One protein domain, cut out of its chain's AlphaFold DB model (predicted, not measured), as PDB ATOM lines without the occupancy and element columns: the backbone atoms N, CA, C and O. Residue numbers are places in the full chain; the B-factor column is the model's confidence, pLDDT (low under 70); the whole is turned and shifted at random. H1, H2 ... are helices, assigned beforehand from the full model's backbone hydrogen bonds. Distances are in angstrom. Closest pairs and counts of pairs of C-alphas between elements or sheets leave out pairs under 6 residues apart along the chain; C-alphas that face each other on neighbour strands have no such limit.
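Overview. This is residues 78 to 247 of the 265 residues of an uncharacterized protein of Pan troglodytes (UniProt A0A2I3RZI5). One long helix, H7, runs through the middle of an elongated body, and the other six helices pack round it. H2, H3 and H6 cross it nearly at right angles, while residues 78 to 84 of H1 stick out at one end and residues 241 to 247 at the other. The printed part has 170 residues with seven named helices, H1 to H7 along the chain, and no named strand: all helix, mostly crossed. It is compact, with a radius of gyration of the C-alphas of 17.1 A and spans of 62 by 34 by 28 A.

Arrangement. H1, residues 78 to 99, touches residues 216 to 224 alone of the hub H7, residues 215 to 243, at a shallow tilt of 26 degrees, the same way; the closest C-alphas, Leu 94 and Cys 220, are 5.2 A apart. H2, residues 109 to 121, touches H7 about perpendicular at 90 degrees, closest at C-alphas 116 and 233, 6.5 A. H3, residues 123 to 137, touches it at C-alphas 130 and 236, 6.6 A; H4, residues 140 to 162, at 147 and 228, 6.1 A; H5, residues 171 to 183, at 176 and 221, 6.5 A; H6, residues 185 to 195, at 191 and 229, 7.2 A. Every O i to N i+4 pair is within hydrogen-bond range in H1, H2, H5 and H7; 9 of 11 are in H3, 15 of 19 in H4 and 3 of 7 in H6, with 6 of 8 O i to N i+3 pairs.

Along the chain. H1 begins at C-alpha 78 (91.774, 152.783, 107.625) and is 32.1 A long. H4, 31.5 A, has a kink of 36 degrees near residue 147. H7, 42.4 A, ends at C-alpha 243 (125.673, 114.640, 79.668).

Size, cuts and confidence. The C-alphas farthest apart, Arg 78 and Leu 246, are 63.5 A apart. The printed part has no cut; the link from H6 to H7 is long, 19 residues. Confidence is under 70 at residues 78 to 81, 197 to 200, 210 and 243 to 247.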
ATOM      1  N   ARG A  78      91.276 152.849 109.012       61.50
ATOM      2  CA  ARG A  78      91.774 152.783 107.625       61.50
ATOM      3  C   ARG A  78      93.039 151.933 107.509       61.50
ATOM      4  O   ARG A  78      93.081 151.082 106.627       61.50
ATOM      5  N   GLN A  79      94.014 152.112 108.402       65.38
ATOM      6  CA  GLN A  79      95.233 151.293 108.455       65.38
ATOM      7  C   GLN A  79      94.934 149.821 108.755       65.38
ATOM      8  O   GLN A  79      95.532 148.936 108.145       65.38
ATOM      9  N   LEU A  80      93.986 149.546 109.654       60.25
ATOM     10  CA  LEU A  80      93.549 148.192 109.976       60.25
ATOM     11  C   LEU A  80      92.901 147.523 108.761       60.25
ATOM     12  O   LEU A  80      93.272 146.406 108.419       60.25
ATOM     13  N   LYS A  81      92.016 148.239 108.055       54.50
ATOM     14  CA  LYS A  81      91.371 147.747 106.832       54.50
ATOM     15  C   LYS A  81      92.377 147.472 105.710       54.50
ATOM     16  O   LYS A  81      92.232 146.488 104.994       54.50
ATOM     17  N   THR A  82      93.410 148.306 105.561       77.06
ATOM     18  CA  THR A  82      94.493 148.046 104.595       77.06
ATOM     19  C   THR A  82      95.386 146.882 105.013       77.06
ATOM     20  O   THR A  82      95.867 146.160 104.147       77.06
ATOM     21  N   LYS A  83      95.583 146.668 106.319       81.44
ATOM     22  CA  LYS A  83      96.393 145.564 106.843       81.44
ATOM     23  C   LYS A  83      95.688 144.214 106.707       81.44
ATOM     24  O   LYS A  83      96.309 143.256 106.274       81.44
ATOM     25  N   GLU A  84      94.397 144.155 107.017       85.75
ATOM     26  CA  GLU A  84      93.568 142.960 106.809       85.75
ATOM     27  C   GLU A  84      93.533 142.578 105.322       85.75
ATOM     28  O   GLU A  84      93.787 141.431 104.963       85.75
ATOM     29  N   GLN A  85      93.362 143.569 104.441       89.75
ATOM     30  CA  GLN A  85      93.453 143.359 102.998       89.75
ATOM     31  C   GLN A  85      94.841 142.852 102.556       89.75
ATOM     32  O   GLN A  85      94.931 141.999 101.673       89.75
ATOM     33  N   GLU A  86      95.932 143.364 103.134       91.06
ATOM     34  CA  GLU A  86      97.290 142.880 102.845       91.06
ATOM     35  C   GLU A  86      97.480 141.422 103.292       91.06
ATOM     36  O   GLU A  86      98.074 140.621 102.562       91.06
ATOM     37  N   ASP A  87      96.946 141.056 104.459       93.38
ATOM     38  CA  ASP A  87      97.001 139.693 104.988       93.38
ATOM     39  C   ASP A  87      96.171 138.717 104.129       93.38
ATOM     40  O   ASP A  87      96.632 137.603 103.855       93.38
ATOM     41  N   ASP A  88      95.014 139.136 103.604       96.00
ATOM     42  CA  ASP A  88      94.211 138.349 102.654       96.00
ATOM     43  C   ASP A  88      94.967 138.091 101.343       96.00
ATOM     44  O   ASP A  88      95.060 136.953 100.867       96.00
ATOM     45  N   LEU A  89      95.578 139.134 100.768       96.69
ATOM     46  CA  LEU A  89      96.386 139.021  99.548       96.69
ATOM     47  C   LEU A  89      97.642 138.168  99.769       96.69
ATOM     48  O   LEU A  89      98.041 137.387  98.898       96.69
ATOM     49  N   THR A  90      98.254 138.270 100.949       97.38
ATOM     50  CA  THR A  90      99.388 137.429 101.350       97.38
ATOM     51  C   THR A  90      98.944 135.972 101.514       97.38
ATOM     52  O   THR A  90      99.647 135.067 101.061       97.38
ATOM     53  N   SER A  91      97.755 135.723 102.070       98.06
ATOM     54  CA  SER A  91      97.180 134.380 102.221       98.06
ATOM     55  C   SER A  91      96.888 133.746 100.863       98.06
ATOM     56  O   SER A  91      97.271 132.600 100.611       98.06
ATOM     57  N   GLN A  92      96.290 134.511  99.949       97.69
ATOM     58  CA  GLN A  92      96.052 134.077  98.574       97.69
ATOM     59  C   GLN A  92      97.368 133.819  97.829       97.69
ATOM     60  O   GLN A  92      97.494 132.826  97.109       97.69
ATOM     61  N   THR A  93      98.381 134.660  98.052       97.88
ATOM     62  CA  THR A  93      99.731 134.428  97.528       97.88
ATOM     63  C   THR A  93     100.280 133.101  98.034       97.88
ATOM     64  O   THR A  93     100.696 132.276  97.226       97.88
ATOM     65  N   LEU A  94     100.239 132.850  99.345       97.94
ATOM     66  CA  LEU A  94     100.727 131.603  99.931       97.94
ATOM     67  C   LEU A  94     100.028 130.375  99.343       97.94
ATOM     68  O   LEU A  94     100.695 129.379  99.061       97.94
ATOM     69  N   PHE A  95      98.711 130.444  99.149       97.81
ATOM     70  CA  PHE A  95      97.936 129.372  98.528       97.81
ATOM     71  C   PHE A  95      98.471 129.034  97.128       97.81
ATOM     72  O   PHE A  95      98.820 127.885  96.864       97.81
ATOM     73  N   VAL A  96      98.653 130.044  96.273       97.25
ATOM     74  CA  VAL A  96      99.208 129.860  94.921       97.25
ATOM     75  C   VAL A  96     100.657 129.358  94.959       97.25
ATOM     76  O   VAL A  96     101.039 128.501  94.167       97.25
ATOM     77  N   LEU A  97     101.484 129.841  95.894       96.75
ATOM     78  CA  LEU A  97     102.860 129.355  96.049       96.75
ATOM     79  C   LEU A  97     102.919 127.881  96.469       96.75
ATOM     80  O   LEU A  97     103.855 127.177  96.083       96.75
ATOM     81  N   LYS A  98     101.963 127.411  97.278       96.00
ATOM     82  CA  LYS A  98     101.879 126.004  97.694       96.00
ATOM     83  C   LYS A  98     101.524 125.090  96.521       96.00
ATOM     84  O   LYS A  98     102.144 124.039  96.411       96.00
ATOM     85  N   ASP A  99     100.615 125.519  95.646       94.38
ATOM     86  CA  ASP A  99     100.231 124.762  94.443       94.38
ATOM     87  C   ASP A  99     101.301 124.796  93.336       94.38
ATOM     88  O   ASP A  99     101.420 123.870  92.540       94.38
ATOM     89  N   MET A 100     102.134 125.840  93.299       93.00
ATOM     90  CA  MET A 100     103.192 125.974  92.297       93.00
ATOM     91  C   MET A 100     104.179 124.800  92.344       93.00
ATOM     92  O   MET A 100     104.731 124.493  93.401       93.00
ATOM     93  N   LYS A 101     104.483 124.204  91.184       90.75
ATOM     94  CA  LYS A 101     105.474 123.125  91.032       90.75
ATOM     95  C   LYS A 101     106.538 123.485  89.999       90.75
ATOM     96  O   LYS A 101     106.262 124.172  89.015       90.75
ATOM     97  N   ILE A 102     107.768 123.017  90.221       89.75
ATOM     98  CA  ILE A 102     108.837 123.116  89.222       89.75
ATOM     99  C   ILE A 102     108.672 121.975  88.219       89.75
ATOM    100  O   ILE A 102     108.731 120.807  88.601       89.75
ATOM    101  N   ARG A 103     108.541 122.300  86.933       83.50
ATOM    102  CA  ARG A 103     108.490 121.307  85.858       83.50
ATOM    103  C   ARG A 103     109.867 120.971  85.322       83.50
ATOM    104  O   ARG A 103     110.691 121.851  85.075       83.50
ATOM    105  N   PHE A 104     110.074 119.694  85.041       83.00
ATOM    106  CA  PHE A 104     111.178 119.217  84.227       83.00
ATOM    107  C   PHE A 104     110.772 119.251  82.739       83.00
ATOM    108  O   PHE A 104     109.724 118.711  82.381       83.00
ATOM    109  N   PRO A 105     111.577 119.840  81.832       81.56
ATOM    110  CA  PRO A 105     111.234 119.893  80.411       81.56
ATOM    111  C   PRO A 105     111.011 118.504  79.799       81.56
ATOM    112  O   PRO A 105     111.905 117.661  79.829       81.56
ATOM    113  N   GLY A 106     109.838 118.291  79.196       80.50
ATOM    114  CA  GLY A 106     109.471 117.018  78.566       80.50
ATOM    115  C   GLY A 106     108.930 115.955  79.527       80.50
ATOM    116  O   GLY A 106     108.769 114.815  79.107       80.50
ATOM    117  N   LYS A 107     108.651 116.315  80.785       85.88
ATOM    118  CA  LYS A 107     107.961 115.470  81.767       85.88
ATOM    119  C   LYS A 107     106.688 116.151  82.262       85.88
ATOM    120  O   LYS A 107     106.578 117.376  82.224       85.88
ATOM    121  N   SER A 108     105.744 115.350  82.736       89.75
ATOM    122  CA  SER A 108     104.575 115.824  83.475       89.75
ATOM    123  C   SER A 108     104.959 116.370  84.857       89.75
ATOM    124  O   SER A 108     106.071 116.158  85.357       89.75
ATOM    125  N   ASP A 109     104.022 117.070  85.496       88.00
ATOM    126  CA  ASP A 109     104.217 117.629  86.839       88.00
ATOM    127  C   ASP A 109     104.453 116.516  87.869       88.00
ATOM    128  O   ASP A 109     105.377 116.612  88.674       88.00
ATOM    129  N   ALA A 110     103.694 115.418  87.772       91.12
ATOM    130  CA  ALA A 110     103.840 114.247  88.635       91.12
ATOM    131  C   ALA A 110     105.210 113.568  88.470       91.12
ATOM    132  O   ALA A 110     105.877 113.253  89.449       91.12
ATOM    133  N   GLU A 111     105.688 113.392  87.235       91.62
ATOM    134  CA  GLU A 111     107.019 112.817  86.987       91.62
ATOM    135  C   GLU A 111     108.157 113.728  87.467       91.62
ATOM    136  O   GLU A 111     109.227 113.250  87.847       91.62
ATOM    137  N   SER A 112     107.951 115.047  87.417       92.12
ATOM    138  CA  SER A 112     108.916 116.027  87.927       92.12
ATOM    139  C   SER A 112     109.002 115.973  89.452       92.12
ATOM    140  O   SER A 112     110.097 116.066  90.006       92.12
ATOM    141  N   GLU A 113     107.864 115.782  90.118       92.25
ATOM    142  CA  GLU A 113     107.756 115.628  91.568       92.25
ATOM    143  C   GLU A 113     108.404 114.323  92.045       92.25
ATOM    144  O   GLU A 113     109.316 114.381  92.867       92.25
ATOM    145  N   LEU A 114     108.074 113.183  91.423       94.50
ATOM    146  CA  LEU A 114     108.700 111.885  91.722       94.50
ATOM    147  C   LEU A 114     110.227 111.913  91.561       94.50
ATOM    148  O   LEU A 114     110.958 111.286  92.320       94.50
ATOM    149  N   LEU A 115     110.733 112.658  90.575       94.56
ATOM    150  CA  LEU A 115     112.173 112.844  90.378       94.56
ATOM    151  C   LEU A 115     112.819 113.621  91.529       94.56
ATOM    152  O   LEU A 115     113.954 113.332  91.902       94.56
ATOM    153  N   ILE A 116     112.143 114.648  92.046       95.31
ATOM    154  CA  ILE A 116     112.636 115.424  93.186       95.31
ATOM    155  C   ILE A 116     112.624 114.548  94.440       95.31
ATOM    156  O   ILE A 116     113.626 114.528  95.155       95.31
ATOM    157  N   GLU A 117     111.529 113.825  94.674       95.62
ATOM    158  CA  GLU A 117     111.372 112.887  95.790       95.62
ATOM    159  C   GLU A 117     112.475 111.825  95.774       95.62
ATOM    160  O   GLU A 117     113.209 111.715  96.749       95.62
ATOM    161  N   ASP A 118     112.719 111.169  94.634       96.00
ATOM    162  CA  ASP A 118     113.801 110.185  94.477       96.00
ATOM    163  C   ASP A 118     115.184 110.752  94.852       96.00
ATOM    164  O   ASP A 118     115.972 110.105  95.548       96.00
ATOM    165  N   ILE A 119     115.488 111.991  94.445       96.19
ATOM    166  CA  ILE A 119     116.763 112.642  94.786       96.19
ATOM    167  C   ILE A 119     116.869 112.910  96.295       96.19
ATOM    168  O   ILE A 119     117.963 112.786  96.860       96.19
ATOM    169  N   ILE A 120     115.770 113.322  96.930       94.69
ATOM    170  CA  ILE A 120     115.709 113.626  98.364       94.69
ATOM    171  C   ILE A 120     115.766 112.339  99.197       94.69
ATOM    172  O   ILE A 120     116.553 112.270 100.142       94.69
ATOM    173  N   ASP A 121     115.039 111.296  98.815       96.56
ATOM    174  CA  ASP A 121     115.056 109.996  99.492       96.56
ATOM    175  C   ASP A 121     116.447 109.353  99.417       96.56
ATOM    176  O   ASP A 121     116.953 108.778 100.385       96.56
ATOM    177  N   ASN A 122     117.144 109.561  98.296       96.44
ATOM    178  CA  ASN A 122     118.518 109.115  98.082       96.44
ATOM    179  C   ASN A 122     119.564 110.209  98.382       96.44
ATOM    180  O   ASN A 122     120.678 110.189  97.837       96.44
ATOM    181  N   TRP A 123     119.262 111.163  99.274       94.69
ATOM    182  CA  TRP A 123     120.087 112.364  99.470       94.69
ATOM    183  C   TRP A 123     121.559 112.076  99.763       94.69
ATOM    184  O   TRP A 123     122.433 112.759  99.233       94.69
ATOM    185  N   LYS A 124     121.883 111.036 100.544       94.31
ATOM    186  CA  LYS A 124     123.283 110.670 100.852       94.31
ATOM    187  C   LYS A 124     124.122 110.432  99.589       94.31
ATOM    188  O   LYS A 124     125.289 110.817  99.556       94.31
ATOM    189  N   TYR A 125     123.524 109.846  98.552       95.25
ATOM    190  CA  TYR A 125     124.170 109.602  97.263       95.25
ATOM    191  C   TYR A 125     124.262 110.875  96.410       95.25
ATOM    192  O   TYR A 125     125.273 111.125  95.747       95.25
ATOM    193  N   HIS A 126     123.215 111.701  96.432       96.44
ATOM    194  CA  HIS A 126     123.124 112.897  95.598       96.44
ATOM    195  C   HIS A 126     123.865 114.111  96.166       96.44
ATOM    196  O   HIS A 126     124.366 114.922  95.386       96.44
ATOM    197  N   LYS A 127     123.994 114.230  97.491       95.38
ATOM    198  CA  LYS A 127     124.484 115.423  98.196       95.38
ATOM    199  C   LYS A 127     125.786 115.965  97.615       95.38
ATOM    200  O   LYS A 127     125.857 117.134  97.250       95.38
ATOM    201  N   THR A 128     126.811 115.129  97.467       96.31
ATOM    202  CA  THR A 128     128.121 115.558  96.941       96.31
ATOM    203  C   THR A 128     128.068 115.949  95.463       96.31
ATOM    204  O   THR A 128     128.759 116.881  95.042       96.31
ATOM    205  N   LYS A 129     127.214 115.291  94.669       96.44
ATOM    206  CA  LYS A 129     127.029 115.579  93.240       96.44
ATOM    207  C   LYS A 129     126.280 116.887  93.019       96.44
ATOM    208  O   LYS A 129     126.709 117.686  92.187       96.44
ATOM    209  N   VAL A 130     125.215 117.120  93.784       97.19
ATOM    210  CA  VAL A 130     124.451 118.373  93.768       97.19
ATOM    211  C   VAL A 130     125.327 119.520  94.271       97.19
ATOM    212  O   VAL A 130     125.386 120.552  93.610       97.19
ATOM    213  N   ALA A 131     126.096 119.321  95.350       96.75
ATOM    214  CA  ALA A 131     127.060 120.309  95.843       96.75
ATOM    215  C   ALA A 131     128.093 120.684  94.773       96.75
ATOM    216  O   ALA A 131     128.274 121.860  94.470       96.75
ATOM    217  N   SER A 132     128.740 119.686  94.155       96.62
ATOM    218  CA  SER A 132     129.701 119.920  93.069       96.62
ATOM    219  C   SER A 132     129.056 120.609  91.874       96.62
ATOM    220  O   SER A 132     129.660 121.485  91.262       96.62
ATOM    221  N   TYR A 133     127.833 120.229  91.511       97.06
ATOM    222  CA  TYR A 133     127.116 120.889  90.431       97.06
ATOM    223  C   TYR A 133     126.879 122.367  90.749       97.06
ATOM    224  O   TYR A 133     127.297 123.232  89.986       97.06
ATOM    225  N   TRP A 134     126.279 122.650  91.901       97.25
ATOM    226  CA  TRP A 134     125.867 123.987  92.300       97.25
ATOM    227  C   TRP A 134     127.034 124.921  92.626       97.25
ATOM    228  O   TRP A 134     127.086 126.034  92.111       97.25
ATOM    229  N   LEU A 135     127.971 124.482  93.469       96.50
ATOM    230  CA  LEU A 135     129.025 125.332  94.033       96.50
ATOM    231  C   LEU A 135     130.299 125.378  93.183       96.50
ATOM    232  O   LEU A 135     131.090 126.305  93.339       96.50
ATOM    233  N   ILE A 136     130.521 124.373  92.326       95.38
ATOM    234  CA  ILE A 136     131.762 124.241  91.546       95.38
ATOM    235  C   ILE A 136     131.492 124.383  90.046       95.38
ATOM    236  O   ILE A 136     132.160 125.167  89.378       95.38
ATOM    237  N   LYS A 137     130.531 123.630  89.489       95.00
ATOM    238  CA  LYS A 137     130.293 123.607  88.032       95.00
ATOM    239  C   LYS A 137     129.496 124.808  87.524       95.00
ATOM    240  O   LYS A 137     129.684 125.201  86.373       95.00
ATOM    241  N   LEU A 138     128.581 125.351  88.326       94.81
ATOM    242  CA  LEU A 138     127.845 126.556  87.962       94.81
ATOM    243  C   LEU A 138     128.624 127.804  88.382       94.81
ATOM    244  O   LEU A 138     128.983 127.973  89.543       94.81
ATOM    245  N   ASP A 139     128.844 128.701  87.422       94.12
ATOM    246  CA  ASP A 139     129.298 130.061  87.701       94.12
ATOM    247  C   ASP A 139     128.159 130.912  88.298       94.12
ATOM    248  O   ASP A 139     126.989 130.522  88.298       94.12
ATOM    249  N   SER A 140     128.492 132.105  88.793       95.12
ATOM    250  CA  SER A 140     127.527 133.008  89.434       95.12
ATOM    251  C   SER A 140     126.379 133.442  88.516       95.12
ATOM    252  O   SER A 140     125.278 133.712  89.000       95.12
ATOM    253  N   VAL A 141     126.603 133.499  87.198       95.12
ATOM    254  CA  VAL A 141     125.578 133.869  86.212       95.12
ATOM    255  C   VAL A 141     124.571 132.733  86.066       95.12
ATOM    256  O   VAL A 141     123.364 132.963  86.131       95.12
ATOM    257  N   LYS A 142     125.046 131.493  85.934       95.00
ATOM    258  CA  LYS A 142     124.194 130.300  85.904       95.00
ATOM    259  C   LYS A 142     123.478 130.105  87.237       95.00
ATOM    260  O   LYS A 142     122.281 129.867  87.236       95.00
ATOM    261  N   GLN A 143     124.152 130.275  88.370       97.06
ATOM    262  CA  GLN A 143     123.495 130.209  89.678       97.06
ATOM    263  C   GLN A 143     122.322 131.192  89.771       97.06
ATOM    264  O   GLN A 143     121.228 130.814  90.181       97.06
ATOM    265  N   ARG A 144     122.519 132.436  89.318       97.06
ATOM    266  CA  ARG A 144     121.454 133.443  89.264       97.06
ATOM    267  C   ARG A 144     120.293 133.013  88.371       97.06
ATOM    268  O   ARG A 144     119.156 133.069  88.824       97.06
ATOM    269  N   LYS A 145     120.576 132.489  87.172       95.88
ATOM    270  CA  LYS A 145     119.539 131.983  86.260       95.88
ATOM    271  C   LYS A 145     118.662 130.896  86.901       95.88
ATOM    272  O   LYS A 145     117.469 130.864  86.627       95.88
ATOM    273  N   VAL A 146     119.216 130.038  87.768       95.88
ATOM    274  CA  VAL A 146     118.422 129.020  88.487       95.88
ATOM    275  C   VAL A 146     117.368 129.669  89.386       95.88
ATOM    276  O   VAL A 146     116.216 129.254  89.368       95.88
ATOM    277  N   LEU A 147     117.719 130.710  90.146       96.94
ATOM    278  CA  LEU A 147     116.730 131.408  90.978       96.94
ATOM    279  C   LEU A 147     115.830 132.345  90.164       96.94
ATOM    280  O   LEU A 147     114.676 132.551  90.543       96.94
ATOM    281  N   ASP A 148     116.308 132.871  89.033       95.75
ATOM    282  CA  ASP A 148     115.502 133.710  88.141       95.75
ATOM    283  C   ASP A 148     114.317 132.948  87.534       95.75
ATOM    284  O   ASP A 148     113.285 133.561  87.256       95.75
ATOM    285  N   ILE A 149     114.413 131.622  87.387       94.00
ATOM    286  CA  ILE A 149     113.289 130.755  87.005       94.00
ATOM    287  C   ILE A 149     112.136 130.933  88.003       94.00
ATOM    288  O   ILE A 149     111.044 131.351  87.618       94.00
ATOM    289  N   VAL A 150     112.400 130.735  89.299       96.75
ATOM    290  CA  VAL A 150     111.403 130.941  90.365       96.75
ATOM    291  C   VAL A 150     110.957 132.400  90.417       96.75
ATOM    292  O   VAL A 150     109.762 132.685  90.451       96.75
ATOM    293  N   LYS A 151     111.898 133.349  90.349       96.19
ATOM    294  CA  LYS A 151     111.600 134.788  90.378       96.19
ATOM    295  C   LYS A 151     110.650 135.214  89.257       96.19
ATOM    296  O   LYS A 151     109.776 136.048  89.489       96.19
ATOM    297  N   THR A 152     110.800 134.649  88.061       95.12
ATOM    298  CA  THR A 152     109.932 134.922  86.905       95.12
ATOM    299  C   THR A 152     108.506 134.439  87.158       95.12
ATOM    300  O   THR A 152     107.554 135.165  86.869       95.12
ATOM    301  N   SER A 153     108.341 133.263  87.764       93.50
ATOM    302  CA  SER A 153     107.022 132.755  88.160       93.50
ATOM    303  C   SER A 153     106.351 133.647  89.186       93.50
ATOM    304  O   SER A 153     105.198 134.026  88.997       93.50
ATOM    305  N   ILE A 154     107.093 134.083  90.208       95.94
ATOM    306  CA  ILE A 154     106.595 135.058  91.185       95.94
ATOM    307  C   ILE A 154     106.132 136.341  90.488       95.94
ATOM    308  O   ILE A 154     105.009 136.784  90.713       95.94
ATOM    309  N   ARG A 155     106.951 136.901  89.586       95.38
ATOM    310  CA  ARG A 155     106.590 138.095  88.801       95.38
ATOM    311  C   ARG A 155     105.361 137.897  87.912       95.38
ATOM    312  O   ARG A 155     104.716 138.874  87.560       95.38
ATOM    313  N   THR A 156     105.034 136.659  87.558       93.69
ATOM    314  CA  THR A 156     103.855 136.341  86.745       93.69
ATOM    315  C   THR A 156     102.584 136.258  87.590       93.69
ATOM    316  O   THR A 156     101.524 136.691  87.140       93.69
ATOM    317  N   VAL A 157     102.668 135.705  88.806       94.94
ATOM    318  CA  VAL A 157     101.490 135.464  89.658       94.94
ATOM    319  C   VAL A 157     101.128 136.661  90.533       94.94
ATOM    320  O   VAL A 157      99.946 136.959  90.689       94.94
ATOM    321  N   LEU A 158     102.115 137.386  91.068       95.25
ATOM    322  CA  LEU A 158     101.863 138.447  92.047       95.25
ATOM    323  C   LEU A 158     100.998 139.595  91.505       95.25
ATOM    324  O   LEU A 158     100.030 139.933  92.181       95.25
ATOM    325  N   PRO A 159     101.252 140.147  90.299       94.50
ATOM    326  CA  PRO A 159     100.412 141.206  89.733       94.50
ATOM    327  C   PRO A 159      98.933 140.816  89.616       94.50
ATOM    328  O   PRO A 159      98.051 141.652  89.789       94.50
ATOM    329  N   ARG A 160      98.644 139.529  89.371       94.56
ATOM    330  CA  ARG A 160      97.271 139.012  89.240       94.56
ATOM    331  C   ARG A 160      96.549 138.947  90.583       94.56
ATOM    332  O   ARG A 160      95.367 139.259  90.652       94.56
ATOM    333  N   ILE A 161      97.267 138.550  91.632       96.00
ATOM    334  CA  ILE A 161      96.737 138.426  92.994       96.00
ATOM    335  C   ILE A 161      96.564 139.818  93.610       96.00
ATOM    336  O   ILE A 161      95.478 140.178  94.049       96.00
ATOM    337  N   TRP A 162      97.624 140.629  93.569       95.69
ATOM    338  CA  TRP A 162      97.689 141.938  94.222       95.69
ATOM    339  C   TRP A 162      97.023 143.058  93.419       95.69
ATOM    340  O   TRP A 162      96.837 144.149  93.947       95.69
ATOM    341  N   LYS A 163      96.630 142.789  92.166       94.44
ATOM    342  CA  LYS A 163      95.969 143.742  91.259       94.44
ATOM    343  C   LYS A 163      96.773 145.033  91.063       94.44
ATOM    344  O   LYS A 163      96.199 146.109  90.917       94.44
ATOM    345  N   VAL A 164      98.100 144.909  91.043       92.38
ATOM    346  CA  VAL A 164      99.037 146.013  90.804       92.38
ATOM    347  C   VAL A 164      99.754 145.826  89.466       92.38
ATOM    348  O   VAL A 164     100.051 144.686  89.094       92.38
ATOM    349  N   PRO A 165     100.036 146.911  88.724       88.31
ATOM    350  CA  PRO A 165     100.755 146.831  87.455       88.31
ATOM    351  C   PRO A 165     102.248 146.544  87.657       88.31
ATOM    352  O   PRO A 165     102.839 145.816  86.859       88.31
ATOM    353  N   ASP A 166     102.840 147.084  88.726       90.88
ATOM    354  CA  ASP A 166     104.235 146.867  89.093       90.88
ATOM    355  C   ASP A 166     104.331 146.038  90.378       90.88
ATOM    356  O   ASP A 166     103.783 146.369  91.426       90.88
ATOM    357  N   VAL A 167     105.060 144.930  90.290       93.25
ATOM    358  CA  VAL A 167     105.285 144.018  91.411       93.25
ATOM    359  C   VAL A 167     106.272 144.581  92.435       93.25
ATOM    360  O   VAL A 167     106.266 144.146  93.585       93.25
ATOM    361  N   GLU A 168     107.116 145.542  92.048       92.88
ATOM    362  CA  GLU A 168     108.089 146.164  92.954       92.88
ATOM    363  C   GLU A 168     107.405 147.026  94.041       92.88
ATOM    364  O   GLU A 168     107.997 147.260  95.099       92.88
ATOM    365  N   GLU A 169     106.143 147.422  93.831       90.44
ATOM    366  CA  GLU A 169     105.301 148.111  94.823       90.44
ATOM    367  C   GLU A 169     104.824 147.178  95.951       90.44
ATOM    368  O   GLU A 169     104.509 147.632  97.051       90.44
ATOM    369  N   VAL A 170     104.811 145.860  95.721       93.69
ATOM    370  CA  VAL A 170     104.340 144.876  96.702       93.69
ATOM    371  C   VAL A 170     105.414 144.628  97.760       93.69
ATOM    372  O   VAL A 170     106.493 144.104  97.463       93.69
ATOM    373  N   ASN A 171     105.108 144.907  99.030       93.44
ATOM    374  CA  ASN A 171     106.056 144.693 100.128       93.44
ATOM    375  C   ASN A 171     106.557 143.240 100.204       93.44
ATOM    376  O   ASN A 171     107.761 142.983 100.274       93.44
ATOM    377  N   LEU A 172     105.645 142.275 100.067       95.62
ATOM    378  CA  LEU A 172     105.976 140.851 100.018       95.62
ATOM    379  C   LEU A 172     107.001 140.521  98.916       95.62
ATOM    380  O   LEU A 172     107.910 139.715  99.132       95.62
ATOM    381  N   TYR A 173     106.932 141.185  97.759       96.75
ATOM    382  CA  TYR A 173     107.918 141.000  96.696       96.75
ATOM    383  C   TYR A 173     109.303 141.533  97.074       96.75
ATOM    384  O   TYR A 173     110.328 140.901  96.792       96.75
ATOM    385  N   ARG A 174     109.358 142.670  97.773       94.75
ATOM    386  CA  ARG A 174     110.610 143.227  98.304       94.75
ATOM    387  C   ARG A 174     111.237 142.279  99.327       94.75
ATOM    388  O   ARG A 174     112.456 142.084  99.301       94.75
ATOM    389  N   ILE A 175     110.422 141.633 100.164       95.38
ATOM    390  CA  ILE A 175     110.861 140.569 101.077       95.38
ATOM    391  C   ILE A 175     111.441 139.391 100.277       95.38
ATOM    392  O   ILE A 175     112.571 138.974 100.544       95.38
ATOM    393  N   PHE A 176     110.751 138.909  99.237       97.12
ATOM    394  CA  PHE A 176     111.270 137.844  98.368       97.12
ATOM    395  C   PHE A 176     112.606 138.208  97.715       97.12
ATOM    396  O   PHE A 176     113.520 137.386  97.690       97.12
ATOM    397  N   ASN A 177     112.777 139.445  97.241       96.31
ATOM    398  CA  ASN A 177     114.048 139.925  96.694       96.31
ATOM    399  C   ASN A 177     115.195 139.830  97.716       96.31
ATOM    400  O   ASN A 177     116.300 139.409  97.360       96.31
ATOM    401  N   ARG A 178     114.946 140.166  98.990       94.88
ATOM    402  CA  ARG A 178     115.938 139.993 100.069       94.88
ATOM    403  C   ARG A 178     116.296 138.517 100.258       94.88
ATOM    404  O   ARG A 178     117.481 138.197 100.367       94.88
ATOM    405  N   VAL A 179     115.304 137.623 100.227       96.62
ATOM    406  CA  VAL A 179     115.519 136.169 100.307       96.62
ATOM    407  C   VAL A 179     116.344 135.674  99.116       96.62
ATOM    408  O   VAL A 179     117.382 135.057  99.327       96.62
ATOM    409  N   PHE A 180     115.984 136.011  97.874       97.56
ATOM    410  CA  PHE A 180     116.756 135.636  96.679       97.56
ATOM    411  C   PHE A 180     118.222 136.074  96.761       97.56
ATOM    412  O   PHE A 180     119.131 135.288  96.484       97.56
ATOM    413  N   ASN A 181     118.466 137.313  97.196       96.06
ATOM    414  CA  ASN A 181     119.821 137.829  97.385       96.06
ATOM    415  C   ASN A 181     120.584 137.044  98.460       96.06
ATOM    416  O   ASN A 181     121.770 136.753  98.290       96.06
ATOM    417  N   ARG A 182     119.908 136.658  99.547       95.31
ATOM    418  CA  ARG A 182     120.491 135.821 100.599       95.31
ATOM    419  C   ARG A 182     120.818 134.416 100.101       95.31
ATOM    420  O   ARG A 182     121.882 133.906 100.437       95.31
ATOM    421  N   LEU A 183     119.957 133.810  99.290       96.44
ATOM    422  CA  LEU A 183     120.182 132.484  98.710       96.44
ATOM    423  C   LEU A 183     121.380 132.470  97.744       96.44
ATOM    424  O   LEU A 183     122.154 131.514  97.720       96.44
ATOM    425  N   LEU A 184     121.586 133.555  96.998       96.06
ATOM    426  CA  LEU A 184     122.737 133.725  96.103       96.06
ATOM    427  C   LEU A 184     124.033 134.139  96.812       96.06
ATOM    428  O   LEU A 184     125.093 134.188  96.179       96.06
ATOM    429  N   TRP A 185     123.974 134.439  98.109       93.38
ATOM    430  CA  TRP A 185     125.128 134.913  98.861       93.38
ATOM    431  C   TRP A 185     126.293 133.915  98.826       93.38
ATOM    432  O   TRP A 185     126.093 132.699  98.830       93.38
ATOM    433  N   SER A 186     127.517 134.456  98.806       94.00
ATOM    434  CA  SER A 186     128.770 133.694  98.764       94.00
ATOM    435  C   SER A 186     128.769 132.623  97.661       94.00
ATOM    436  O   SER A 186     128.973 131.440  97.915       94.00
ATOM    437  N   ARG A 187     128.485 133.039  96.416       93.62
ATOM    438  CA  ARG A 187     128.398 132.154  95.234       93.62
ATOM    439  C   ARG A 187     127.420 130.988  95.439       93.62
ATOM    440  O   ARG A 187     127.769 129.827  95.234       93.62
ATOM    441  N   GLY A 188     126.206 131.300  95.894       94.69
ATOM    442  CA  GLY A 188     125.134 130.315  96.063       94.69
ATOM    443  C   GLY A 188     125.209 129.474  97.342       94.69
ATOM    444  O   GLY A 188     124.346 128.620  97.552       94.69
ATOM    445  N   GLN A 189     126.178 129.709  98.231       94.19
ATOM    446  CA  GLN A 189     126.246 129.011  99.523       94.19
ATOM    447  C   GLN A 189     124.985 129.214 100.371       94.19
ATOM    448  O   GLN A 189     124.585 128.310 101.099       94.19
ATOM    449  N   GLY A 190     124.320 130.368 100.250       94.56
ATOM    450  CA  GLY A 190     123.059 130.627 100.947       94.56
ATOM    451  C   GLY A 190     121.984 129.575 100.653       94.56
ATOM    452  O   GLY A 190     121.404 129.016 101.582       94.56
ATOM    453  N   LEU A 191     121.757 129.259  99.373       95.75
ATOM    454  CA  LEU A 191     120.824 128.210  98.957       95.75
ATOM    455  C   LEU A 191     121.317 126.826  99.375       95.75
ATOM    456  O   LEU A 191     120.530 126.024  99.868       95.75
ATOM    457  N   TRP A 192     122.614 126.551  99.216       95.25
ATOM    458  CA  TRP A 192     123.187 125.258  99.589       95.25
ATOM    459  C   TRP A 192     122.961 124.926 101.068       95.25
ATOM    460  O   TRP A 192     122.546 123.818 101.402       95.25
ATOM    461  N   ASN A 193     123.131 125.909 101.951       93.69
ATOM    462  CA  ASN A 193     122.895 125.745 103.384       93.69
ATOM    463  C   ASN A 193     121.439 125.383 103.722       93.69
ATOM    464  O   ASN A 193     121.193 124.825 104.786       93.69
ATOM    465  N   CYS A 194     120.481 125.655 102.828       93.94
ATOM    466  CA  CYS A 194     119.076 125.287 103.014       93.94
ATOM    467  C   CYS A 194     118.803 123.785 102.795       93.94
ATOM    468  O   CYS A 194     117.691 123.330 103.049       93.94
ATOM    469  N   PHE A 195     119.790 123.014 102.322       91.81
ATOM    470  CA  PHE A 195     119.725 121.548 102.227       91.81
ATOM    471  C   PHE A 195     120.322 120.828 103.446       91.81
ATOM    472  O   PHE A 195     120.313 119.597 103.496       91.81
ATOM    473  N   CYS A 196     120.896 121.563 104.400       80.94
ATOM    474  CA  CYS A 196     121.521 120.994 105.590       80.94
ATOM    475  C   CYS A 196     120.592 121.103 106.807       80.94
ATOM    476  O   CYS A 196     119.878 122.094 106.962       80.94
ATOM    477  N   ASP A 197     120.687 120.125 107.712       66.75
ATOM    478  CA  ASP A 197     119.855 120.005 108.925       66.75
ATOM    479  C   ASP A 197     119.998 121.189 109.895       66.75
ATOM    480  O   ASP A 197     119.179 121.380 110.787       66.75
ATOM    481  N   SER A 198     121.023 122.024 109.708       59.31
ATOM    482  CA  SER A 198     121.252 123.228 110.509       59.31
ATOM    483  C   SER A 198     120.240 124.355 110.270       59.31
ATOM    484  O   SER A 198     120.360 125.361 110.954       59.31
ATOM    485  N   GLY A 199     119.279 124.192 109.346       58.03
ATOM    486  CA  GLY A 199     118.006 124.927 109.289       58.03
ATOM    487  C   GLY A 199     118.074 126.454 109.103       58.03
ATOM    488  O   GLY A 199     118.767 127.180 109.803       58.03
ATOM    489  N   SER A 200     117.300 126.983 108.157       62.72
ATOM    490  CA  SER A 200     116.824 128.382 108.150       62.72
ATOM    491  C   SER A 200     117.844 129.529 108.303       62.72
ATOM    492  O   SER A 200     117.469 130.637 108.678       62.72
ATOM    493  N   SER A 201     119.124 129.357 107.936       70.88
ATOM    494  CA  SER A 201     120.125 130.449 108.036       70.88
ATOM    495  C   SER A 201     119.756 131.723 107.254       70.88
ATOM    496  O   SER A 201     120.313 132.805 107.487       70.88
ATOM    497  N   TRP A 202     118.829 131.606 106.303       87.75
ATOM    498  CA  TRP A 202     118.300 132.715 105.529       87.75
ATOM    499  C   TRP A 202     117.280 133.554 106.313       87.75
ATOM    500  O   TRP A 202     117.218 134.747 106.054       87.75
ATOM    501  N   GLU A 203     116.570 133.006 107.305       89.62
ATOM    502  CA  GLU A 203     115.595 133.749 108.126       89.62
ATOM    503  C   GLU A 203     116.281 134.812 109.001       89.62
ATOM    504  O   GLU A 203     115.709 135.860 109.291       89.62
ATOM    505  N   SER A 204     117.565 134.613 109.325       87.62
ATOM    506  CA  SER A 204     118.379 135.581 110.079       87.62
ATOM    507  C   SER A 204     118.479 136.968 109.427       87.62
ATOM    508  O   SER A 204     118.839 137.936 110.102       87.62
ATOM    509  N   ILE A 205     118.146 137.098 108.135       88.25
ATOM    510  CA  ILE A 205     118.067 138.402 107.469       88.25
ATOM    511  C   ILE A 205     116.971 139.286 108.067       88.25
ATOM    512  O   ILE A 205     117.069 140.505 107.961       88.25
ATOM    513  N   PHE A 206     115.951 138.712 108.708       86.50
ATOM    514  CA  PHE A 206     114.848 139.464 109.302       86.50
ATOM    515  C   PHE A 206     115.189 140.018 110.687       86.50
ATOM    516  O   PHE A 206     114.721 141.094 111.030       86.50
ATOM    517  N   ASN A 207     116.119 139.396 111.417       82.62
ATOM    518  CA  ASN A 207     116.532 139.846 112.755       82.62
ATOM    519  C   ASN A 207     117.220 141.222 112.765       82.62
ATOM    520  O   ASN A 207     117.353 141.839 113.816       82.62
ATOM    521  N   LYS A 208     117.715 141.684 111.610       75.19
ATOM    522  CA  LYS A 208     118.428 142.964 111.462       75.19
ATOM    523  C   LYS A 208     117.574 144.071 110.843       75.19
ATOM    524  O   LYS A 208     118.071 145.182 110.686       75.19
ATOM    525  N   ASN A 209     116.338 143.772 110.442       72.44
ATOM    526  CA  ASN A 209     115.468 144.741 109.787       72.44
ATOM    527  C   ASN A 209     114.507 145.376 110.805       72.44
ATOM    528  O   ASN A 209     113.978 144.662 111.652       72.44
ATOM    529  N   PRO A 210     114.250 146.695 110.716       66.00
ATOM    530  CA  PRO A 210     113.272 147.367 111.576       66.00
ATOM    531  C   PRO A 210     111.827 146.953 111.255       66.00
ATOM    532  O   PRO A 210     110.932 147.115 112.078       66.00
ATOM    533  N   GLU A 211     111.598 146.426 110.053       74.12
ATOM    534  CA  GLU A 211     110.304 145.948 109.589       74.12
ATOM    535  C   GLU A 211     110.108 144.483 109.993       74.12
ATOM    536  O   GLU A 211     110.824 143.592 109.523       74.12
ATOM    537  N   VAL A 212     109.146 144.248 110.886       82.00
ATOM    538  CA  VAL A 212     108.809 142.912 111.382       82.00
ATOM    539  C   VAL A 212     108.067 142.147 110.288       82.00
ATOM    540  O   VAL A 212     106.956 142.515 109.913       82.00
ATOM    541  N   VAL A 213     108.674 141.066 109.798       90.44
ATOM    542  CA  VAL A 213     108.035 140.148 108.846       90.44
ATOM    543  C   VAL A 213     106.954 139.351 109.567       90.44
ATOM    544  O   VAL A 213     107.215 138.745 110.609       90.44
ATOM    545  N   THR A 214     105.740 139.340 109.018       92.44
ATOM    546  CA  THR A 214     104.627 138.605 109.628       92.44
ATOM    547  C   THR A 214     104.827 137.089 109.489       92.44
ATOM    548  O   THR A 214     105.497 136.632 108.555       92.44
ATOM    549  N   PRO A 215     104.225 136.259 110.364       93.44
ATOM    550  CA  PRO A 215     104.305 134.801 110.234       93.44
ATOM    551  C   PRO A 215     103.824 134.288 108.869       93.44
ATOM    552  O   PRO A 215     104.370 133.329 108.330       93.44
ATOM    553  N   LEU A 216     102.832 134.956 108.277       95.00
ATOM    554  CA  LEU A 216     102.280 134.601 106.976       95.00
ATOM    555  C   LEU A 216     103.243 134.940 105.823       95.00
ATOM    556  O   LEU A 216     103.469 134.117 104.932       95.00
ATOM    557  N   GLN A 217     103.881 136.113 105.871       95.62
ATOM    558  CA  GLN A 217     104.949 136.479 104.937       95.62
ATOM    559  C   GLN A 217     106.144 135.517 105.059       95.62
ATOM    560  O   GLN A 217     106.738 135.126 104.049       95.62
ATOM    561  N   LEU A 218     106.473 135.076 106.280       95.19
ATOM    562  CA  LEU A 218     107.520 134.082 106.516       95.19
ATOM    563  C   LEU A 218     107.175 132.729 105.876       95.19
ATOM    564  O   LEU A 218     108.030 132.153 105.204       95.19
ATOM    565  N   GLN A 219     105.930 132.254 105.994       96.56
ATOM    566  CA  GLN A 219     105.482 131.031 105.312       96.56
ATOM    567  C   GLN A 219     105.598 131.145 103.785       96.56
ATOM    568  O   GLN A 219     106.023 130.194 103.123       96.56
ATOM    569  N   CYS A 220     105.293 132.316 103.216       97.75
ATOM    570  CA  CYS A 220     105.520 132.568 101.792       97.75
ATOM    571  C   CYS A 220     107.004 132.431 101.429       97.75
ATOM    572  O   CYS A 220     107.348 131.802 100.427       97.75
ATOM    573  N   CYS A 221     107.896 132.976 102.261       97.19
ATOM    574  CA  CYS A 221     109.338 132.869 102.059       97.19
ATOM    575  C   CYS A 221     109.839 131.425 102.196       97.19
ATOM    576  O   CYS A 221     110.658 130.989 101.394       97.19
ATOM    577  N   GLN A 222     109.331 130.659 103.162       96.19
ATOM    578  CA  GLN A 222     109.675 129.243 103.326       96.19
ATOM    579  C   GLN A 222     109.293 128.440 102.082       96.19
ATOM    580  O   GLN A 222     110.117 127.695 101.545       96.19
ATOM    581  N   ARG A 223     108.080 128.656 101.553       97.25
ATOM    582  CA  ARG A 223     107.662 128.010 100.304       97.25
ATOM    583  C   ARG A 223     108.512 128.457  99.112       97.25
ATOM    584  O   ARG A 223     108.878 127.620  98.291       97.25
ATOM    585  N   LEU A 224     108.880 129.737  99.039       97.50
ATOM    586  CA  LEU A 224     109.786 130.267  98.015       97.50
ATOM    587  C   LEU A 224     111.157 129.573  98.037       97.50
ATOM    588  O   LEU A 224     111.684 129.210  96.985       97.50
ATOM    589  N   VAL A 225     111.740 129.385  99.224       97.00
ATOM    590  CA  VAL A 225     113.021 128.682  99.379       97.00
ATOM    591  C   VAL A 225     112.891 127.229  98.935       97.00
ATOM    592  O   VAL A 225     113.776 126.737  98.236       97.00
ATOM    593  N   GLU A 226     111.780 126.565  99.257       96.12
ATOM    594  CA  GLU A 226     111.534 125.198  98.798       96.12
ATOM    595  C   GLU A 226     111.446 125.116  97.267       96.12
ATOM    596  O   GLU A 226     112.118 124.287  96.662       96.12
ATOM    597  N   LEU A 227     110.741 126.046  96.616       97.06
ATOM    598  CA  LEU A 227     110.725 126.144  95.150       97.06
ATOM    599  C   LEU A 227     112.135 126.339  94.566       97.06
ATOM    600  O   LEU A 227     112.477 125.736  93.551       97.06
ATOM    601  N   CYS A 228     112.986 127.140  95.214       97.56
ATOM    602  CA  CYS A 228     114.376 127.324  94.783       97.56
ATOM    603  C   CYS A 228     115.205 126.039  94.927       97.56
ATOM    604  O   CYS A 228     116.008 125.728  94.044       97.56
ATOM    605  N   LYS A 229     115.006 125.278  96.011       96.81
ATOM    606  CA  LYS A 229     115.648 123.971  96.213       96.81
ATOM    607  C   LYS A 229     115.213 122.986  95.130       96.81
ATOM    608  O   LYS A 229     116.065 122.424  94.446       96.81
ATOM    609  N   GLN A 230     113.906 122.845  94.922       96.62
ATOM    610  CA  GLN A 230     113.318 122.002  93.880       96.62
ATOM    611  C   GLN A 230     113.858 122.375  92.490       96.62
ATOM    612  O   GLN A 230     114.286 121.507  91.730       96.62
ATOM    613  N   CYS A 231     113.949 123.675  92.190       97.00
ATOM    614  CA  CYS A 231     114.479 124.168  90.922       97.00
ATOM    615  C   CYS A 231     115.941 123.772  90.705       97.00
ATOM    616  O   CYS A 231     116.313 123.361  89.603       97.00
ATOM    617  N   LEU A 232     116.771 123.843  91.748       97.12
ATOM    618  CA  LEU A 232     118.147 123.371  91.670       97.12
ATOM    619  C   LEU A 232     118.212 121.870  91.357       97.12
ATOM    620  O   LEU A 232     119.010 121.468  90.510       97.12
ATOM    621  N   LEU A 233     117.383 121.047  92.004       96.81
ATOM    622  CA  LEU A 233     117.387 119.595  91.795       96.81
ATOM    623  C   LEU A 233     116.954 119.216  90.373       96.81
ATOM    624  O   LEU A 233     117.620 118.401  89.731       96.81
ATOM    625  N   VAL A 234     115.915 119.867  89.847       95.00
ATOM    626  CA  VAL A 234     115.459 119.690  88.459       95.00
ATOM    627  C   VAL A 234     116.558 120.073  87.468       95.00
ATOM    628  O   VAL A 234     116.887 119.295  86.574       95.00
ATOM    629  N   VAL A 235     117.184 121.241  87.647       94.44
ATOM    630  CA  VAL A 235     118.256 121.723  86.759       94.44
ATOM    631  C   VAL A 235     119.505 120.836  86.850       94.44
ATOM    632  O   VAL A 235     120.134 120.553  85.829       94.44
ATOM    633  N   TYR A 236     119.854 120.355  88.045       95.12
ATOM    634  CA  TYR A 236     120.908 119.360  88.247       95.12
ATOM    635  C   TYR A 236     120.623 118.086  87.448       95.12
ATOM    636  O   TYR A 236     121.469 117.654  86.664       95.12
ATOM    637  N   LYS A 237     119.423 117.520  87.606       93.38
ATOM    638  CA  LYS A 237     119.041 116.268  86.956       93.38
ATOM    639  C   LYS A 237     118.997 116.410  85.435       93.38
ATOM    640  O   LYS A 237     119.519 115.561  84.715       93.38
ATOM    641  N   TYR A 238     118.494 117.541  84.944       90.69
ATOM    642  CA  TYR A 238     118.500 117.869  83.521       90.69
ATOM    643  C   TYR A 238     119.924 117.898  82.948       90.69
ATOM    644  O   TYR A 238     120.199 117.313  81.898       90.69
ATOM    645  N   ALA A 239     120.858 118.535  83.659       89.12
ATOM    646  CA  ALA A 239     122.253 118.614  83.238       89.12
ATOM    647  C   ALA A 239     122.975 117.256  83.286       89.12
ATOM    648  O   ALA A 239     123.874 117.019  82.475       89.12
ATOM    649  N   THR A 240     122.616 116.369  84.219       87.44
ATOM    650  CA  THR A 240     123.192 115.017  84.279       87.44
ATOM    651  C   THR A 240     122.664 114.113  83.176       87.44
ATOM    652  O   THR A 240     123.460 113.397  82.572       87.44
ATOM    653  N   ASP A 241     121.370 114.190  82.861       84.12
ATOM    654  CA  ASP A 241     120.751 113.341  81.839       84.12
ATOM    655  C   ASP A 241     121.252 113.731  80.434       84.12
ATOM    656  O   ASP A 241     121.609 112.872  79.629       84.12
ATOM    657  N   LYS A 242     121.416 115.036  80.166       70.12
ATOM    658  CA  LYS A 242     121.994 115.548  78.908       70.12
ATOM    659  C   LYS A 242     123.454 115.149  78.703       70.12
ATOM    660  O   LYS A 242     123.854 114.922  77.571       70.12
ATOM    661  N   ARG A 243     124.254 115.034  79.770       60.25
ATOM    662  CA  ARG A 243     125.673 114.640  79.668       60.25
ATOM    663  C   ARG A 243     125.855 113.154  79.310       60.25
ATOM    664  O   ARG A 243     126.932 112.785  78.859       60.25
ATOM    665  N   GLY A 244     124.824 112.323  79.487       50.84
ATOM    666  CA  GLY A 244     124.795 110.942  78.994       50.84
ATOM    667  C   GLY A 244     124.471 110.819  77.498       50.84
ATOM    668  O   GLY A 244     124.670 109.757  76.920       50.84
ATOM    669  N   SER A 245     124.009 111.899  76.858       46.12
ATOM    670  CA  SER A 245     123.751 111.978  75.419       46.12
ATOM    671  C   SER A 245     124.900 112.739  74.746       46.12
ATOM    672  O   SER A 245     125.199 113.870  75.110       46.12
ATOM    673  N   LEU A 246     125.570 112.122  73.770       39.50
ATOM    674  CA  LEU A 246     126.807 112.591  73.114       39.50
ATOM    675  C   LEU A 246     126.714 113.931  72.337       39.50
ATOM    676  O   LEU A 246     127.627 114.266  71.588       39.50
ATOM    677  N   SER A 247     125.662 114.737  72.498       37.81
ATOM    678  CA  SER A 247     125.568 116.063  71.870       37.81
ATOM    679  C   SER A 247     126.097 117.159  72.795       37.81
ATOM    680  O   SER A 247     125.409 117.625  73.700       37.81
TER     681      SER A 247